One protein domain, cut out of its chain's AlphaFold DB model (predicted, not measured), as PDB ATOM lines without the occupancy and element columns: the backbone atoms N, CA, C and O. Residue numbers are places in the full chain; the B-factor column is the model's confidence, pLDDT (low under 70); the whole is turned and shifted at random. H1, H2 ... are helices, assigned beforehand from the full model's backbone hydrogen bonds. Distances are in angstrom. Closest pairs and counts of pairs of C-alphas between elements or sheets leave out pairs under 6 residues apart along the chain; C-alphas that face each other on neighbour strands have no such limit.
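AT A GLANCE: This is residues 15 to 120 and 136 to 143 of the 353 residues of the protein "DUF2013 domain-containing protein" of Basidiobolus meristosporus CBS 931.73 (UniProt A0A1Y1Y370). What is the overall picture? A hairpin of two helices, H6 and H7, forms the middle of a layered pile of helices, with H2 and H4 on one side of it and H8, H9 and H10 on the other. H1 packs on H2 from the far side, H3 sits beyond one end of H2 and H4, and H5 is near their other ends. What is it made of? The printed part has 114 residues with ten named helices, H1 to H10 in chain order, and no named strand: the class is all helix. It is compact, with a radius of gyration of the C-alphas of 13.3 A and spans of 35 by 34 by 23 A.

HOW THE PARTS SIT: What does H7 touch? H7, residues 89 to 102, and H6, residues 71 to 83, are the hub, touching four helices each, and form a hairpin at a shallow tilt of 31 degrees, opposite ways, with closest C-alphas Thr 82 and Leu 92 at 6.4 A. H7 touches H4, residues 54 to 62, at a steep tilt of 50 degrees, closest C-alphas Cys 58 and Val 95 at 5.0 A. It touches H10, residues 136 to 143, at a shallow tilt of 21 degrees, closest C-alphas Tyr 97 and Leu 139 at 5.2 A. What else is by the hub? H8, residues 105 to 112, touches H7 only at the corner, by residues 96 to 100 of H7 alone, closest C-alphas Gly 100 and Leu 107 at 5.4 A. H9, residues 115 to 120, and H6 only just touch, with 3 pairs of C-alphas within 8 A, by residues 79 to 83 of H6 alone, closest C-alphas Leu 83 and Glu 118 at 6.7 A. What is farther out? H2, residues 30 to 43, touches H6 with residues 30 to 34 alone, closest C-alphas Ile 30 and Ala 74 at 6.7 A. H1, residues 15 to 21, forms a hairpin with H2 at a shallow tilt of 26 degrees, closest C-alphas Leu 17 and Tyr 37 at 6.2 A. H3, residues 45 to 50, and H5, residues 65 to 69, are each close to H4 but not clearly touching it, with closest C-alphas Ile 48 and Leu 54 at 5.7 A and Leu 61 and Phe 67 at 6.7 A. How are the backbones? In H1 to H10 every O i to N i+4 pair is within hydrogen-bond range.

IN THESE COORDINATES: How long are the longer helices? From first to last C-alpha H2 measures 19.9 A, H7 19.7 A, H6 18.3 A and H4 12.6 A. Where are the anchors? H1 begins at C-alpha 15 (112.923, 62.870, 129.794), and H10 ends at C-alpha 143 (133.834, 56.729, 105.419).

THE WHOLE: What is the greatest distance? The C-alphas of Leu 26 and Val 120 are the two farthest apart, 38.9 A. Where is the cut? Residues 121 to 135 are not printed, and C-alphas 120 and 136 are 8.4 A apart across it. How are the links and the confidence? Of the links that are printed whole, H1 to H2 is short and the others are tight. The mean pLDDT of the printed part is 91.5, and residues 24 to 28 are under 70.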
ATOM      1  N   ASP A  15     113.687  61.623 129.713       87.00
ATOM      2  CA  ASP A  15     112.923  62.870 129.794       87.00
ATOM      3  C   ASP A  15     113.849  64.105 129.766       87.00
ATOM      4  O   ASP A  15     113.517  65.127 129.163       87.00
ATOM      5  N   GLU A  16     115.034  64.025 130.385       89.69
ATOM      6  CA  GLU A  16     116.040  65.096 130.334       89.69
ATOM      7  C   GLU A  16     116.638  65.270 128.931       89.69
ATOM      8  O   GLU A  16     116.742  66.402 128.448       89.69
ATOM      9  N   LEU A  17     116.982  64.170 128.253       91.69
ATOM     10  CA  LEU A  17     117.458  64.201 126.868       91.69
ATOM     11  C   LEU A  17     116.381  64.783 125.942       91.69
ATOM     12  O   LEU A  17     116.672  65.704 125.182       91.69
ATOM     13  N   ASP A  18     115.133  64.319 126.045       89.94
ATOM     14  CA  ASP A  18     114.013  64.817 125.237       89.94
ATOM     15  C   ASP A  18     113.721  66.300 125.514       89.94
ATOM     16  O   ASP A  18     113.462  67.082 124.597       89.94
ATOM     17  N   SER A  19     113.850  66.736 126.769       89.19
ATOM     18  CA  SER A  19     113.764  68.152 127.131       89.19
ATOM     19  C   SER A  19     114.811  68.988 126.390       89.19
ATOM     20  O   SER A  19     114.461  70.027 125.836       89.19
ATOM     21  N   ILE A  20     116.071  68.535 126.311       88.88
ATOM     22  CA  ILE A  20     117.132  69.233 125.561       88.88
ATOM     23  C   ILE A  20     116.803  69.296 124.067       88.88
ATOM     24  O   ILE A  20     116.924  70.365 123.467       88.88
ATOM     25  N   LEU A  21     116.348  68.188 123.473       88.94
ATOM     26  CA  LEU A  21     116.012  68.132 122.046       88.94
ATOM     27  C   LEU A  21     114.839  69.059 121.675       88.94
ATOM     28  O   LEU A  21     114.782  69.554 120.548       88.94
ATOM     29  N   ASN A  22     113.939  69.332 122.627       83.69
ATOM     30  CA  ASN A  22     112.745  70.162 122.441       83.69
ATOM     31  C   ASN A  22     112.850  71.585 123.033       83.69
ATOM     32  O   ASN A  22     111.846  72.303 123.073       83.69
ATOM     33  N   GLN A  23     114.025  72.018 123.510       77.94
ATOM     34  CA  GLN A  23     114.210  73.366 124.068       77.94
ATOM     35  C   GLN A  23     113.932  74.478 123.042       77.94
ATOM     36  O   GLN A  23     114.124  74.313 121.842       77.94
ATOM     37  N   ASP A  24     113.488  75.646 123.525       65.50
ATOM     38  CA  ASP A  24     113.080  76.771 122.676       65.50
ATOM     39  C   ASP A  24     114.287  77.369 121.909       65.50
ATOM     40  O   ASP A  24     115.124  78.106 122.441       65.50
ATOM     41  N   LEU A  25     114.357  77.038 120.617       57.53
ATOM     42  CA  LEU A  25     115.507  77.148 119.699       57.53
ATOM     43  C   LEU A  25     115.992  78.581 119.380       57.53
ATOM     44  O   LEU A  25     116.859  78.765 118.528       57.53
ATOM     45  N   LEU A  26     115.410  79.616 119.992       56.47
ATOM     46  CA  LEU A  26     115.767  81.025 119.758       56.47
ATOM     47  C   LEU A  26     116.831  81.556 120.734       56.47
ATOM     48  O   LEU A  26     117.347  82.653 120.520       56.47
ATOM     49  N   GLN A  27     117.151  80.815 121.801       55.12
ATOM     50  CA  GLN A  27     118.128  81.225 122.822       55.12
ATOM     51  C   GLN A  27     119.219  80.180 123.110       55.12
ATOM     52  O   GLN A  27     120.182  80.502 123.806       55.12
ATOM     53  N   SER A  28     119.104  78.954 122.590       60.28
ATOM     54  CA  SER A  28     120.047  77.868 122.877       60.28
ATOM     55  C   SER A  28     121.272  77.919 121.961       60.28
ATOM     56  O   SER A  28     121.156  77.782 120.743       60.28
ATOM     57  N   ASN A  29     122.459  78.070 122.547       83.12
ATOM     58  CA  ASN A  29     123.722  77.795 121.865       83.12
ATOM     59  C   ASN A  29     123.821  76.280 121.601       83.12
ATOM     60  O   ASN A  29     123.768  75.509 122.560       83.12
ATOM     61  N   ILE A  30     123.974  75.868 120.334       88.12
ATOM     62  CA  ILE A  30     124.101  74.454 119.939       88.12
ATOM     63  C   ILE A  30     125.198  73.740 120.728       88.12
ATOM     64  O   ILE A  30     124.970  72.644 121.221       88.12
ATOM     65  N   VAL A  31     126.343  74.395 120.939       90.81
ATOM     66  CA  VAL A  31     127.465  73.821 121.691       90.81
ATOM     67  C   VAL A  31     127.048  73.502 123.121       90.81
ATOM     68  O   VAL A  31     127.258  72.392 123.586       90.81
ATOM     69  N   SER A  32     126.379  74.434 123.803       90.31
ATOM     70  CA  SER A  32     125.929  74.219 125.183       90.31
ATOM     71  C   SER A  32     124.853  73.135 125.291       90.31
ATOM     72  O   SER A  32     124.798  72.427 126.292       90.31
ATOM     73  N   ALA A  33     124.001  72.996 124.273       91.44
ATOM     74  CA  ALA A  33     123.009  71.929 124.224       91.44
ATOM     75  C   ALA A  33     123.664  70.557 123.990       91.44
ATOM     76  O   ALA A  33     123.314  69.601 124.676       91.44
ATOM     77  N   LEU A  34     124.646  70.474 123.084       93.56
ATOM     78  CA  LEU A  34     125.435  69.261 122.850       93.56
ATOM     79  C   LEU A  34     126.245  68.869 124.087       93.56
ATOM     80  O   LEU A  34     126.235  67.704 124.461       93.56
ATOM     81  N   GLU A  35     126.878  69.830 124.764       93.50
ATOM     82  CA  GLU A  35     127.587  69.590 126.025       93.50
ATOM     83  C   GLU A  35     126.660  68.983 127.078       93.50
ATOM     84  O   GLU A  35     126.975  67.931 127.628       93.50
ATOM     85  N   ALA A  36     125.491  69.589 127.304       93.38
ATOM     86  CA  ALA A  36     124.514  69.070 128.257       93.38
ATOM     87  C   ALA A  36     124.008  67.670 127.870       93.38
ATOM     88  O   ALA A  36     123.871  66.804 128.732       93.38
ATOM     89  N   TYR A  37     123.757  67.438 126.578       94.38
ATOM     90  CA  TYR A  37     123.308  66.143 126.072       94.38
ATOM     91  C   TYR A  37     124.366  65.058 126.307       94.38
ATOM     92  O   TYR A  37     124.074  63.998 126.857       94.38
ATOM     93  N   PHE A  38     125.614  65.344 125.938       95.19
ATOM     94  CA  PHE A  38     126.742  64.434 126.097       95.19
ATOM     95  C   PHE A  38     127.062  64.156 127.564       95.19
ATOM     96  O   PHE A  38     127.297  63.003 127.916       95.19
ATOM     97  N   ASP A  39     126.979  65.160 128.438       94.81
ATOM     98  CA  ASP A  39     127.191  64.977 129.875       94.81
ATOM     99  C   ASP A  39     126.166  64.001 130.482       94.81
ATOM    100  O   ASP A  39     126.530  63.168 131.314       94.81
ATOM    101  N   ILE A  40     124.894  64.058 130.059       93.94
ATOM    102  CA  ILE A  40     123.852  63.123 130.519       93.94
ATOM    103  C   ILE A  40     124.127  61.707 130.005       93.94
ATOM    104  O   ILE A  40     124.017  60.745 130.772       93.94
ATOM    105  N   VAL A  41     124.496  61.563 128.729       93.44
ATOM    106  CA  VAL A  41     124.808  60.252 128.140       93.44
ATOM    107  C   VAL A  41     126.019  59.624 128.827       93.44
ATOM    108  O   VAL A  41     125.972  58.446 129.171       93.44
ATOM    109  N   GLU A  42     127.074  60.391 129.096       92.62
ATOM    110  CA  GLU A  42     128.281  59.902 129.772       92.62
ATOM    111  C   GLU A  42     128.009  59.494 131.223       92.62
ATOM    112  O   GLU A  42     128.457  58.433 131.658       92.62
ATOM    113  N   GLN A  43     127.210  60.274 131.959       93.06
ATOM    114  CA  GLN A  43     126.808  59.938 133.330       93.06
ATOM    115  C   GLN A  43     125.991  58.641 133.413       93.06
ATOM    116  O   GLN A  43     126.038  57.952 134.432       93.06
ATOM    117  N   ASN A  44     125.260  58.298 132.349       91.56
ATOM    118  CA  ASN A  44     124.372  57.136 132.294       91.56
ATOM    119  C   ASN A  44     124.866  56.043 131.327       91.56
ATOM    120  O   ASN A  44     124.112  55.118 131.015       91.56
ATOM    121  N   PHE A  45     126.123  56.111 130.871       89.31
ATOM    122  CA  PHE A  45     126.624  55.318 129.741       89.31
ATOM    123  C   PHE A  45     126.464  53.805 129.945       89.31
ATOM    124  O   PHE A  45     125.941  53.116 129.072       89.31
ATOM    125  N   GLU A  46     126.822  53.276 131.119       87.00
ATOM    126  CA  GLU A  46     126.677  51.842 131.415       87.00
ATOM    127  C   GLU A  46     125.217  51.362 131.360       87.00
ATOM    128  O   GLU A  46     124.938  50.251 130.903       87.00
ATOM    129  N   SER A  47     124.279  52.196 131.821       87.25
ATOM    130  CA  SER A  47     122.842  51.899 131.796       87.25
ATOM    131  C   SER A  47     122.313  51.904 130.362       87.25
ATOM    132  O   SER A  47     121.599  50.988 129.957       87.25
ATOM    133  N   ILE A  48     122.741  52.891 129.571       86.12
ATOM    134  CA  ILE A  48     122.392  53.035 128.156       86.12
ATOM    135  C   ILE A  48     122.904  51.845 127.337       86.12
ATOM    136  O   ILE A  48     122.150  51.283 126.543       86.12
ATOM    137  N   VAL A  49     124.159  51.435 127.544       85.06
ATOM    138  CA  VAL A  49     124.757  50.281 126.854       85.06
ATOM    139  C   VAL A  49     124.046  48.991 127.252       85.06
ATOM    140  O   VAL A  49     123.688  48.202 126.384       85.06
ATOM    141  N   ARG A  50     123.759  48.793 128.546       83.75
ATOM    142  CA  ARG A  50     123.000  47.625 129.024       83.75
ATOM    143  C   ARG A  50     121.587  47.561 128.438       83.75
ATOM    144  O   ARG A  50     121.055  46.469 128.266       83.75
ATOM    145  N   ALA A  51     120.984  48.714 128.164       80.56
ATOM    146  CA  ALA A  51     119.673  48.831 127.539       80.56
ATOM    147  C   ALA A  51     119.715  48.806 125.999       80.56
ATOM    148  O   ALA A  51     118.666  48.979 125.383       80.56
ATOM    149  N   GLU A  52     120.893  48.640 125.380       85.62
ATOM    150  CA  GLU A  52     121.096  48.708 123.921       85.62
ATOM    151  C   GLU A  52     120.554  50.012 123.293       85.62
ATOM    152  O   GLU A  52     120.190  50.069 122.120       85.62
ATOM    153  N   ALA A  53     120.501  51.094 124.076       89.69
ATOM    154  CA  ALA A  53     119.817  52.331 123.701       89.69
ATOM    155  C   ALA A  53     120.737  53.378 123.050       89.69
ATOM    156  O   ALA A  53     120.244  54.394 122.562       89.69
ATOM    157  N   LEU A  54     122.058  53.151 123.027       91.19
ATOM    158  CA  LEU A  54     123.037  54.143 122.560       91.19
ATOM    159  C   LEU A  54     122.761  54.592 121.121       91.19
ATOM    160  O   LEU A  54     122.751  55.790 120.846       91.19
ATOM    161  N   ALA A  55     122.494  53.640 120.223       92.00
ATOM    162  CA  ALA A  55     122.188  53.925 118.826       92.00
ATOM    163  C   ALA A  55     120.926  54.792 118.692       92.00
ATOM    164  O   ALA A  55     120.944  55.803 117.999       92.00
ATOM    165  N   THR A  56     119.858  54.445 119.417       93.62
ATOM    166  CA  THR A  56     118.593  55.193 119.427       93.62
ATOM    167  C   THR A  56     118.779  56.621 119.932       93.62
ATOM    168  O   THR A  56     118.247  57.551 119.339       93.62
ATOM    169  N   ILE A  57     119.559  56.804 121.001       94.56
ATOM    170  CA  ILE A  57     119.870  58.118 121.579       94.56
ATOM    171  C   ILE A  57     120.665  58.965 120.578       94.56
ATOM    172  O   ILE A  57     120.272  60.087 120.268       94.56
ATOM    173  N   CYS A  58     121.745  58.418 120.014       95.44
ATOM    174  CA  CYS A  58     122.573  59.141 119.046       95.44
ATOM    175  C   CYS A  58     121.783  59.506 117.780       95.44
ATOM    176  O   CYS A  58     121.903  60.627 117.291       95.44
ATOM    177  N   CYS A  59     120.942  58.595 117.287       95.62
ATOM    178  CA  CYS A  59     120.065  58.843 116.147       95.62
ATOM    179  C   CYS A  59     119.045  59.953 116.454       95.62
ATOM    180  O   CYS A  59     118.946  60.921 115.704       95.62
ATOM    181  N   ALA A  60     118.372  59.892 117.610       95.00
ATOM    182  CA  ALA A  60     117.405  60.910 118.025       95.00
ATOM    183  C   ALA A  60     118.022  62.316 118.125       95.00
ATOM    184  O   ALA A  60     117.361  63.302 117.799       95.00
ATOM    185  N   LEU A  61     119.293  62.428 118.538       95.62
ATOM    186  CA  LEU A  61     120.016  63.699 118.516       95.62
ATOM    187  C   LEU A  61     120.171  64.234 117.085       95.62
ATOM    188  O   LEU A  61     119.866  65.402 116.846       95.62
ATOM    189  N   VAL A  62     120.623  63.403 116.145       96.00
ATOM    190  CA  VAL A  62     120.872  63.795 114.743       96.00
ATOM    191  C   VAL A  62     119.576  64.149 114.002       96.00
ATOM    192  O   VAL A  62     119.559  65.090 113.204       96.00
ATOM    193  N   GLU A  63     118.483  63.444 114.302       94.56
ATOM    194  CA  GLU A  63     117.147  63.684 113.737       94.56
ATOM    195  C   GLU A  63     116.412  64.874 114.383       94.56
ATOM    196  O   GLU A  63     115.348  65.290 113.917       94.56
ATOM    197  N   SER A  64     116.949  65.441 115.465       93.25
ATOM    198  CA  SER A  64     116.296  66.538 116.177       93.25
ATOM    199  C   SER A  64     116.311  67.851 115.385       93.25
ATOM    200  O   SER A  64     117.271  68.194 114.690       93.25
ATOM    201  N   ALA A  65     115.280  68.677 115.596       90.50
ATOM    202  CA  ALA A  65     115.215  70.029 115.033       90.50
ATOM    203  C   ALA A  65     116.360  70.943 115.523       90.50
ATOM    204  O   ALA A  65     116.683  71.942 114.872       90.50
ATOM    205  N   LEU A  66     116.960  70.621 116.675       89.44
ATOM    206  CA  LEU A  66     118.148  71.289 117.204       89.44
ATOM    207  C   LEU A  66     119.358  71.064 116.288       89.44
ATOM    208  O   LEU A  66     120.045  72.032 115.940       89.44
ATOM    209  N   PHE A  67     119.586  69.813 115.883       92.81
ATOM    210  CA  PHE A  67     120.693  69.427 115.014       92.81
ATOM    211  C   PHE A  67     120.459  69.895 113.576       92.81
ATOM    212  O   PHE A  67     121.337  70.531 113.002       92.81
ATOM    213  N   GLU A  68     119.252  69.697 113.032       92.19
ATOM    214  CA  GLU A  68     118.893  70.095 111.659       92.19
ATOM    215  C   GLU A  68     119.193  71.582 111.385       92.19
ATOM    216  O   GLU A  68     119.738  71.952 110.345       92.19
ATOM    217  N   ARG A  69     118.897  72.467 112.347       89.75
ATOM    218  CA  ARG A  69     119.127  73.916 112.201       89.75
ATOM    219  C   ARG A  69     120.593  74.330 112.275       89.75
ATOM    220  O   ARG A  69     120.936  75.384 111.744       89.75
ATOM    221  N   ASN A  70     121.428  73.543 112.949       91.00
ATOM    222  CA  ASN A  70     122.823  73.872 113.250       91.00
ATOM    223  C   ASN A  70     123.784  72.788 112.738       91.00
ATOM    224  O   ASN A  70     124.853  72.601 113.310       91.00
ATOM    225  N   GLN A  71     123.408  72.071 111.675       93.44
ATOM    226  CA  GLN A  71     124.104  70.869 111.202       93.44
ATOM    227  C   GLN A  71     125.622  71.061 111.030       93.44
ATOM    228  O   GLN A  71     126.396  70.184 111.396       93.44
ATOM    229  N   HIS A  72     126.061  72.216 110.517       94.12
ATOM    230  CA  HIS A  72     127.481  72.498 110.289       94.12
ATOM    231  C   HIS A  72     128.234  72.693 111.606       94.12
ATOM    232  O   HIS A  72     129.209  71.992 111.856       94.12
ATOM    233  N   ASP A  73     127.737  73.582 112.469       94.31
ATOM    234  CA  ASP A  73     128.358  73.875 113.763       94.31
ATOM    235  C   ASP A  73     128.351  72.641 114.682       94.31
ATOM    236  O   ASP A  73     129.313  72.398 115.408       94.31
ATOM    237  N   ALA A  74     127.284  71.835 114.631       95.00
ATOM    238  CA  ALA A  74     127.170  70.598 115.393       95.00
ATOM    239  C   ALA A  74     128.201  69.556 114.940       95.00
ATOM    240  O   ALA A  74     128.935  69.022 115.769       95.00
ATOM    241  N   VAL A  75     128.297  69.295 113.631       96.88
ATOM    242  CA  VAL A  75     129.276  68.348 113.076       96.88
ATOM    243  C   VAL A  75     130.705  68.813 113.357       96.88
ATOM    244  O   VAL A  75     131.514  68.013 113.824       96.88
ATOM    245  N   GLU A  76     131.020  70.094 113.141       96.19
ATOM    246  CA  GLU A  76     132.351  70.638 113.434       96.19
ATOM    247  C   GLU A  76     132.714  70.500 114.915       96.19
ATOM    248  O   GLU A  76     133.817  70.057 115.234       96.19
ATOM    249  N   TYR A  77     131.780  70.810 115.818       95.81
ATOM    250  CA  TYR A  77     131.989  70.647 117.254       95.81
ATOM    251  C   TYR A  77     132.270  69.186 117.634       95.81
ATOM    252  O   TYR A  77     133.211  68.908 118.374       95.81
ATOM    253  N   ILE A  78     131.495  68.235 117.109       97.00
ATOM    254  CA  ILE A  78     131.655  66.811 117.444       97.00
ATOM    255  C   ILE A  78     132.981  66.264 116.894       97.00
ATOM    256  O   ILE A  78     133.659  65.494 117.578       97.00
ATOM    257  N   ILE A  79     133.394  66.694 115.698       97.38
ATOM    258  CA  ILE A  79     134.712  66.362 115.139       97.38
ATOM    259  C   ILE A  79     135.826  66.928 116.027       97.38
ATOM    260  O   ILE A  79     136.769  66.210 116.355       97.38
ATOM    261  N   ASP A  80     135.716  68.190 116.450       95.88
ATOM    262  CA  ASP A  80     136.682  68.822 117.350       95.88
ATOM    263  C   ASP A  80     136.838  68.048 118.663       95.88
ATOM    264  O   ASP A  80     137.963  67.852 119.123       95.88
ATOM    265  N   GLU A  81     135.734  67.613 119.269       94.94
ATOM    266  CA  GLU A  81     135.763  66.836 120.511       94.94
ATOM    267  C   GLU A  81     136.321  65.422 120.299       94.94
ATOM    268  O   GLU A  81     137.085  64.932 121.133       94.94
ATOM    269  N   THR A  82     136.038  64.802 119.147       94.19
ATOM    270  CA  THR A  82     136.599  63.487 118.797       94.19
ATOM    271  C   THR A  82     138.118  63.566 118.643       94.19
ATOM    272  O   THR A  82     138.843  62.789 119.255       94.19
ATOM    273  N   LEU A  83     138.620  64.568 117.912       93.94
ATOM    274  CA  LEU A  83     140.057  64.779 117.687       93.94
ATOM    275  C   LEU A  83     140.826  65.196 118.950       93.94
ATOM    276  O   LEU A  83     142.045  65.051 119.010       93.94
ATOM    277  N   LYS A  84     140.144  65.762 119.952       92.12
ATOM    278  CA  LYS A  84     140.739  66.074 121.263       92.12
ATOM    279  C   LYS A  84     140.720  64.880 122.217       92.12
ATOM    280  O   LYS A  84     141.308  64.994 123.294       92.12
ATOM    281  N   SER A  85     140.016  63.801 121.867       84.88
ATOM    282  CA  SER A  85     139.736  62.663 122.748       84.88
ATOM    283  C   SER A  85     139.170  63.115 124.109       84.88
ATOM    284  O   SER A  85     139.553  62.602 125.160       84.88
ATOM    285  N   SER A  86     138.313  64.146 124.109       82.19
ATOM    286  CA  SER A  86     137.816  64.798 125.333       82.19
ATOM    287  C   SER A  86     136.647  64.065 125.987       82.19
ATOM    288  O   SER A  86     136.413  64.226 127.185       82.19
ATOM    289  N   ARG A  87     135.908  63.292 125.192       88.94
ATOM    290  CA  ARG A  87     134.641  62.645 125.544       88.94
ATOM    291  C   ARG A  87     134.639  61.184 125.108       88.94
ATOM    292  O   ARG A  87     135.559  60.721 124.436       88.94
ATOM    293  N   ASN A  88     133.597  60.455 125.496       90.19
ATOM    294  CA  ASN A  88     133.469  59.033 125.202       90.19
ATOM    295  C   ASN A  88     133.424  58.761 123.674       90.19
ATOM    296  O   ASN A  88     132.481  59.203 123.004       90.19
ATOM    297  N   PRO A  89     134.381  57.989 123.114       91.19
ATOM    298  CA  PRO A  89     134.467  57.751 121.673       91.19
ATOM    299  C   PRO A  89     133.276  56.958 121.125       91.19
ATOM    300  O   PRO A  89     132.863  57.205 119.995       91.19
ATOM    301  N   ASN A  90     132.654  56.073 121.917       91.06
ATOM    302  CA  ASN A  90     131.472  55.332 121.472       91.06
ATOM    303  C   ASN A  90     130.309  56.243 121.119       91.06
ATOM    304  O   ASN A  90     129.650  56.046 120.101       91.06
ATOM    305  N   MET A  91     130.065  57.238 121.961       93.56
ATOM    306  CA  MET A  91     129.014  58.212 121.728       93.56
ATOM    307  C   MET A  91     129.359  59.092 120.524       93.56
ATOM    308  O   MET A  91     128.563  59.172 119.592       93.56
ATOM    309  N   LEU A  92     130.547  59.709 120.506       95.94
ATOM    310  CA  LEU A  92     130.915  60.647 119.442       95.94
ATOM    311  C   LEU A  92     130.963  59.974 118.063       95.94
ATOM    312  O   LEU A  92     130.351  60.479 117.122       95.94
ATOM    313  N   ASN A  93     131.601  58.804 117.951       96.12
ATOM    314  CA  ASN A  93     131.679  58.069 116.687       96.12
ATOM    315  C   ASN A  93     130.293  57.615 116.208       96.12
ATOM    316  O   ASN A  93     130.019  57.669 115.011       96.12
ATOM    317  N   SER A  94     129.399  57.223 117.127       95.88
ATOM    318  CA  SER A  94     128.021  56.851 116.775       95.88
ATOM    319  C   SER A  94     127.214  58.049 116.273       95.88
ATOM    320  O   SER A  94     126.507  57.931 115.277       95.88
ATOM    321  N   VAL A  95     127.336  59.219 116.911       97.44
ATOM    322  CA  VAL A  95     126.667  60.442 116.437       97.44
ATOM    323  C   VAL A  95     127.208  60.858 115.069       97.44
ATOM    324  O   VAL A  95     126.420  61.184 114.186       97.44
ATOM    325  N   LEU A  96     128.529  60.806 114.858       97.94
ATOM    326  CA  LEU A  96     129.135  61.102 113.557       97.94
ATOM    327  C   LEU A  96     128.686  60.112 112.477       97.94
ATOM    328  O   LEU A  96     128.415  60.538 111.360       97.94
ATOM    329  N   TYR A  97     128.539  58.825 112.803       97.75
ATOM    330  CA  TYR A  97     127.999  57.830 111.875       97.75
ATOM    331  C   TYR A  97     126.581  58.205 111.415       97.75
ATOM    332  O   TYR A  97     126.348  58.353 110.216       97.75
ATOM    333  N   PHE A  98     125.658  58.467 112.348       97.81
ATOM    334  CA  PHE A  98     124.288  58.866 111.998       97.81
ATOM    335  C   PHE A  98     124.229  60.221 111.281       97.81
ATOM    336  O   PHE A  98     123.396  60.420 110.393       97.81
ATOM    337  N   ALA A  99     125.121  61.155 111.631       97.50
ATOM    338  CA  ALA A  99     125.263  62.415 110.912       97.50
ATOM    339  C   ALA A  99     125.735  62.187 109.467       97.50
ATOM    340  O   ALA A  99     125.245  62.867 108.569       97.50
ATOM    341  N   GLY A 100     126.615  61.209 109.236       96.38
ATOM    342  CA  GLY A 100     127.040  60.747 107.914       96.38
ATOM    343  C   GLY A 100     125.887  60.220 107.069       96.38
ATOM    344  O   GLY A 100     125.723  60.640 105.924       96.38
ATOM    345  N   GLU A 101     125.051  59.364 107.662       94.81
ATOM    346  CA  GLU A 101     123.869  58.801 106.997       94.81
ATOM    347  C   GLU A 101     122.818  59.872 106.666       94.81
ATOM    348  O   GLU A 101     122.229  59.861 105.583       94.81
ATOM    349  N   SER A 102     122.583  60.810 107.587       95.44
ATOM    350  CA  SER A 102     121.533  61.830 107.446       95.44
ATOM    351  C   SER A 102     121.976  63.025 106.598       95.44
ATOM    352  O   SER A 102     121.183  63.605 105.852       95.44
ATOM    353  N   TYR A 103     123.249  63.401 106.702       95.25
ATOM    354  CA  TYR A 103     123.812  64.611 106.119       95.25
ATOM    355  C   TYR A 103     125.138  64.295 105.406       95.25
ATOM    356  O   TYR A 103     126.206  64.420 106.013       95.25
ATOM    357  N   PRO A 104     125.117  63.972 104.098       93.31
ATOM    358  CA  PRO A 104     126.307  63.516 103.369       93.31
ATOM    359  C   PRO A 104     127.518  64.461 103.430       93.31
ATOM    360  O   PRO A 104     128.653  63.994 103.437       93.31
ATOM    361  N   PHE A 105     127.294  65.779 103.547       95.94
ATOM    362  CA  PHE A 105     128.380  66.763 103.684       95.94
ATOM    363  C   PHE A 105     129.257  66.508 104.920       95.94
ATOM    364  O   PHE A 105     130.414  66.920 104.953       95.94
ATOM    365  N   SER A 106     128.710  65.875 105.962       97.06
ATOM    366  CA  SER A 106     129.436  65.629 107.206       97.06
ATOM    367  C   SER A 106     130.612  64.677 106.988       97.06
ATOM    368  O   SER A 106     131.672  64.897 107.570       97.06
ATOM    369  N   LEU A 107     130.474  63.688 106.096       97.12
ATOM    370  CA  LEU A 107     131.555  62.770 105.736       97.12
ATOM    371  C   LEU A 107     132.707  63.516 105.053       97.12
ATOM    372  O   LEU A 107     133.866  63.285 105.393       97.12
ATOM    373  N   ASP A 108     132.400  64.457 104.154       96.31
ATOM    374  CA  ASP A 108     133.414  65.299 103.507       96.31
ATOM    375  C   ASP A 108     134.185  66.122 104.548       96.31
ATOM    376  O   ASP A 108     135.418  66.125 104.557       96.31
ATOM    377  N   VAL A 109     133.471  66.752 105.490       97.25
ATOM    378  CA  VAL A 109     134.090  67.523 106.582       97.25
ATOM    379  C   VAL A 109     134.961  66.619 107.461       97.25
ATOM    380  O   VAL A 109     136.081  66.994 107.799       97.25
ATOM    381  N   MET A 110     134.512  65.406 107.800       97.69
ATOM    382  CA  MET A 110     135.317  64.442 108.562       97.69
ATOM    383  C   MET A 110     136.631  64.100 107.847       97.69
ATOM    384  O   MET A 110     137.692  64.067 108.481       97.69
ATOM    385  N   LEU A 111     136.586  63.880 106.530       96.62
ATOM    386  CA  LEU A 111     137.778  63.607 105.726       96.62
ATOM    387  C   LEU A 111     138.726  64.812 105.691       96.62
ATOM    388  O   LEU A 111     139.917  64.660 105.959       96.62
ATOM    389  N   GLU A 112     138.210  66.019 105.440       95.81
ATOM    390  CA  GLU A 112     139.005  67.256 105.426       95.81
ATOM    391  C   GLU A 112     139.690  67.535 106.770       95.81
ATOM    392  O   GLU A 112     140.809  68.054 106.820       95.81
ATOM    393  N   ARG A 113     139.034  67.159 107.871       96.31
ATOM    394  CA  ARG A 113     139.533  67.322 109.242       96.31
ATOM    395  C   ARG A 113     140.485  66.204 109.685       96.31
ATOM    396  O   ARG A 113     141.014  66.284 110.792       96.31
ATOM    397  N   GLY A 114     140.758  65.210 108.835       95.31
ATOM    398  CA  GLY A 114     141.746  64.158 109.091       95.31
ATOM    399  C   GLY A 114     141.256  63.017 109.987       95.31
ATOM    400  O   GLY A 114     142.081  62.322 110.583       95.31
ATOM    401  N   MET A 115     139.939  62.790 110.063       95.94
ATOM    402  CA  MET A 115     139.333  61.773 110.938       95.94
ATOM    403  C   MET A 115     139.847  60.353 110.679       95.94
ATOM    404  O   MET A 115     139.973  59.574 111.618       95.94
ATOM    405  N   ILE A 116     140.216  60.009 109.438       96.62
ATOM    406  CA  ILE A 116     140.775  58.682 109.120       96.62
ATOM    407  C   ILE A 116     142.024  58.394 109.958       96.62
ATOM    408  O   ILE A 116     142.192  57.280 110.445       96.62
ATOM    409  N   SER A 117     142.899  59.387 110.146       95.75
ATOM    410  CA  SER A 117     144.102  59.200 110.957       95.75
ATOM    411  C   SER A 117     143.757  58.894 112.403       95.75
ATOM    412  O   SER A 117     144.351  57.979 112.963       95.75
ATOM    413  N   GLU A 118     142.804  59.617 112.982       94.31
ATOM    414  CA  GLU A 118     142.395  59.415 114.372       94.31
ATOM    415  C   GLU A 118     141.784  58.025 114.574       94.31
ATOM    416  O   GLU A 118     142.271  57.252 115.394       94.31
ATOM    417  N   LEU A 119     140.810  57.648 113.738       95.38
ATOM    418  CA  LEU A 119     140.145  56.345 113.825       95.38
ATOM    419  C   LEU A 119     141.129  55.182 113.632       95.38
ATOM    420  O   LEU A 119     141.049  54.171 114.322       95.38
ATOM    421  N   VAL A 120     142.093  55.312 112.713       95.62
ATOM    422  CA  VAL A 120     143.112  54.273 112.506       95.62
ATOM    423  C   VAL A 120     144.075  54.186 113.692       95.62
ATOM    424  O   VAL A 120     144.435  53.075 114.078       95.62
ATOM    425  N   THR A 136     134.168  52.934 116.361       95.31
ATOM    426  CA  THR A 136     135.306  53.371 115.538       95.31
ATOM    427  C   THR A 136     135.327  52.628 114.196       95.31
ATOM    428  O   THR A 136     135.485  53.246 113.140       95.31
ATOM    429  N   MET A 137     135.122  51.305 114.210       96.25
ATOM    430  CA  MET A 137     135.071  50.484 112.996       96.25
ATOM    431  C   MET A 137     133.855  50.816 112.134       96.25
ATOM    432  O   MET A 137     133.990  50.871 110.914       96.25
ATOM    433  N   LEU A 138     132.698  51.064 112.751       96.00
ATOM    434  CA  LEU A 138     131.468  51.452 112.069       96.00
ATOM    435  C   LEU A 138     131.648  52.771 111.306       96.00
ATOM    436  O   LEU A 138     131.401  52.816 110.102       96.00
ATOM    437  N   LEU A 139     132.159  53.813 111.969       97.44
ATOM    438  CA  LEU A 139     132.391  55.113 111.335       97.44
ATOM    439  C   LEU A 139     133.449  55.035 110.225       97.44
ATOM    440  O   LEU A 139     133.257  55.584 109.140       97.44
ATOM    441  N   LEU A 140     134.557  54.324 110.460       97.69
ATOM    442  CA  LEU A 140     135.591  54.145 109.437       97.69
ATOM    443  C   LEU A 140     135.062  53.359 108.229       97.69
ATOM    444  O   LEU A 140     135.442  53.647 107.092       97.69
ATOM    445  N   CYS A 141     134.186  52.382 108.467       97.12
ATOM    446  CA  CYS A 141     133.538  51.608 107.418       97.12
ATOM    447  C   CYS A 141     132.664  52.513 106.546       97.12
ATOM    448  O   CYS A 141     132.817  52.490 105.326       97.12
ATOM    449  N   GLU A 142     131.845  53.367 107.160       96.38
ATOM    450  CA  GLU A 142     131.000  54.332 106.451       96.38
ATOM    451  C   GLU A 142     131.832  55.303 105.598       96.38
ATOM    452  O   GLU A 142     131.592  55.457 104.398       96.38
ATOM    453  N   LEU A 143     132.908  55.865 106.161       97.12
ATOM    454  CA  LEU A 143     133.834  56.729 105.419       97.12
ATOM    455  C   LEU A 143     134.479  56.008 104.222       97.12
ATOM    456  O   LEU A 143     134.672  56.614 103.168       97.12
TER     457      LEU A 143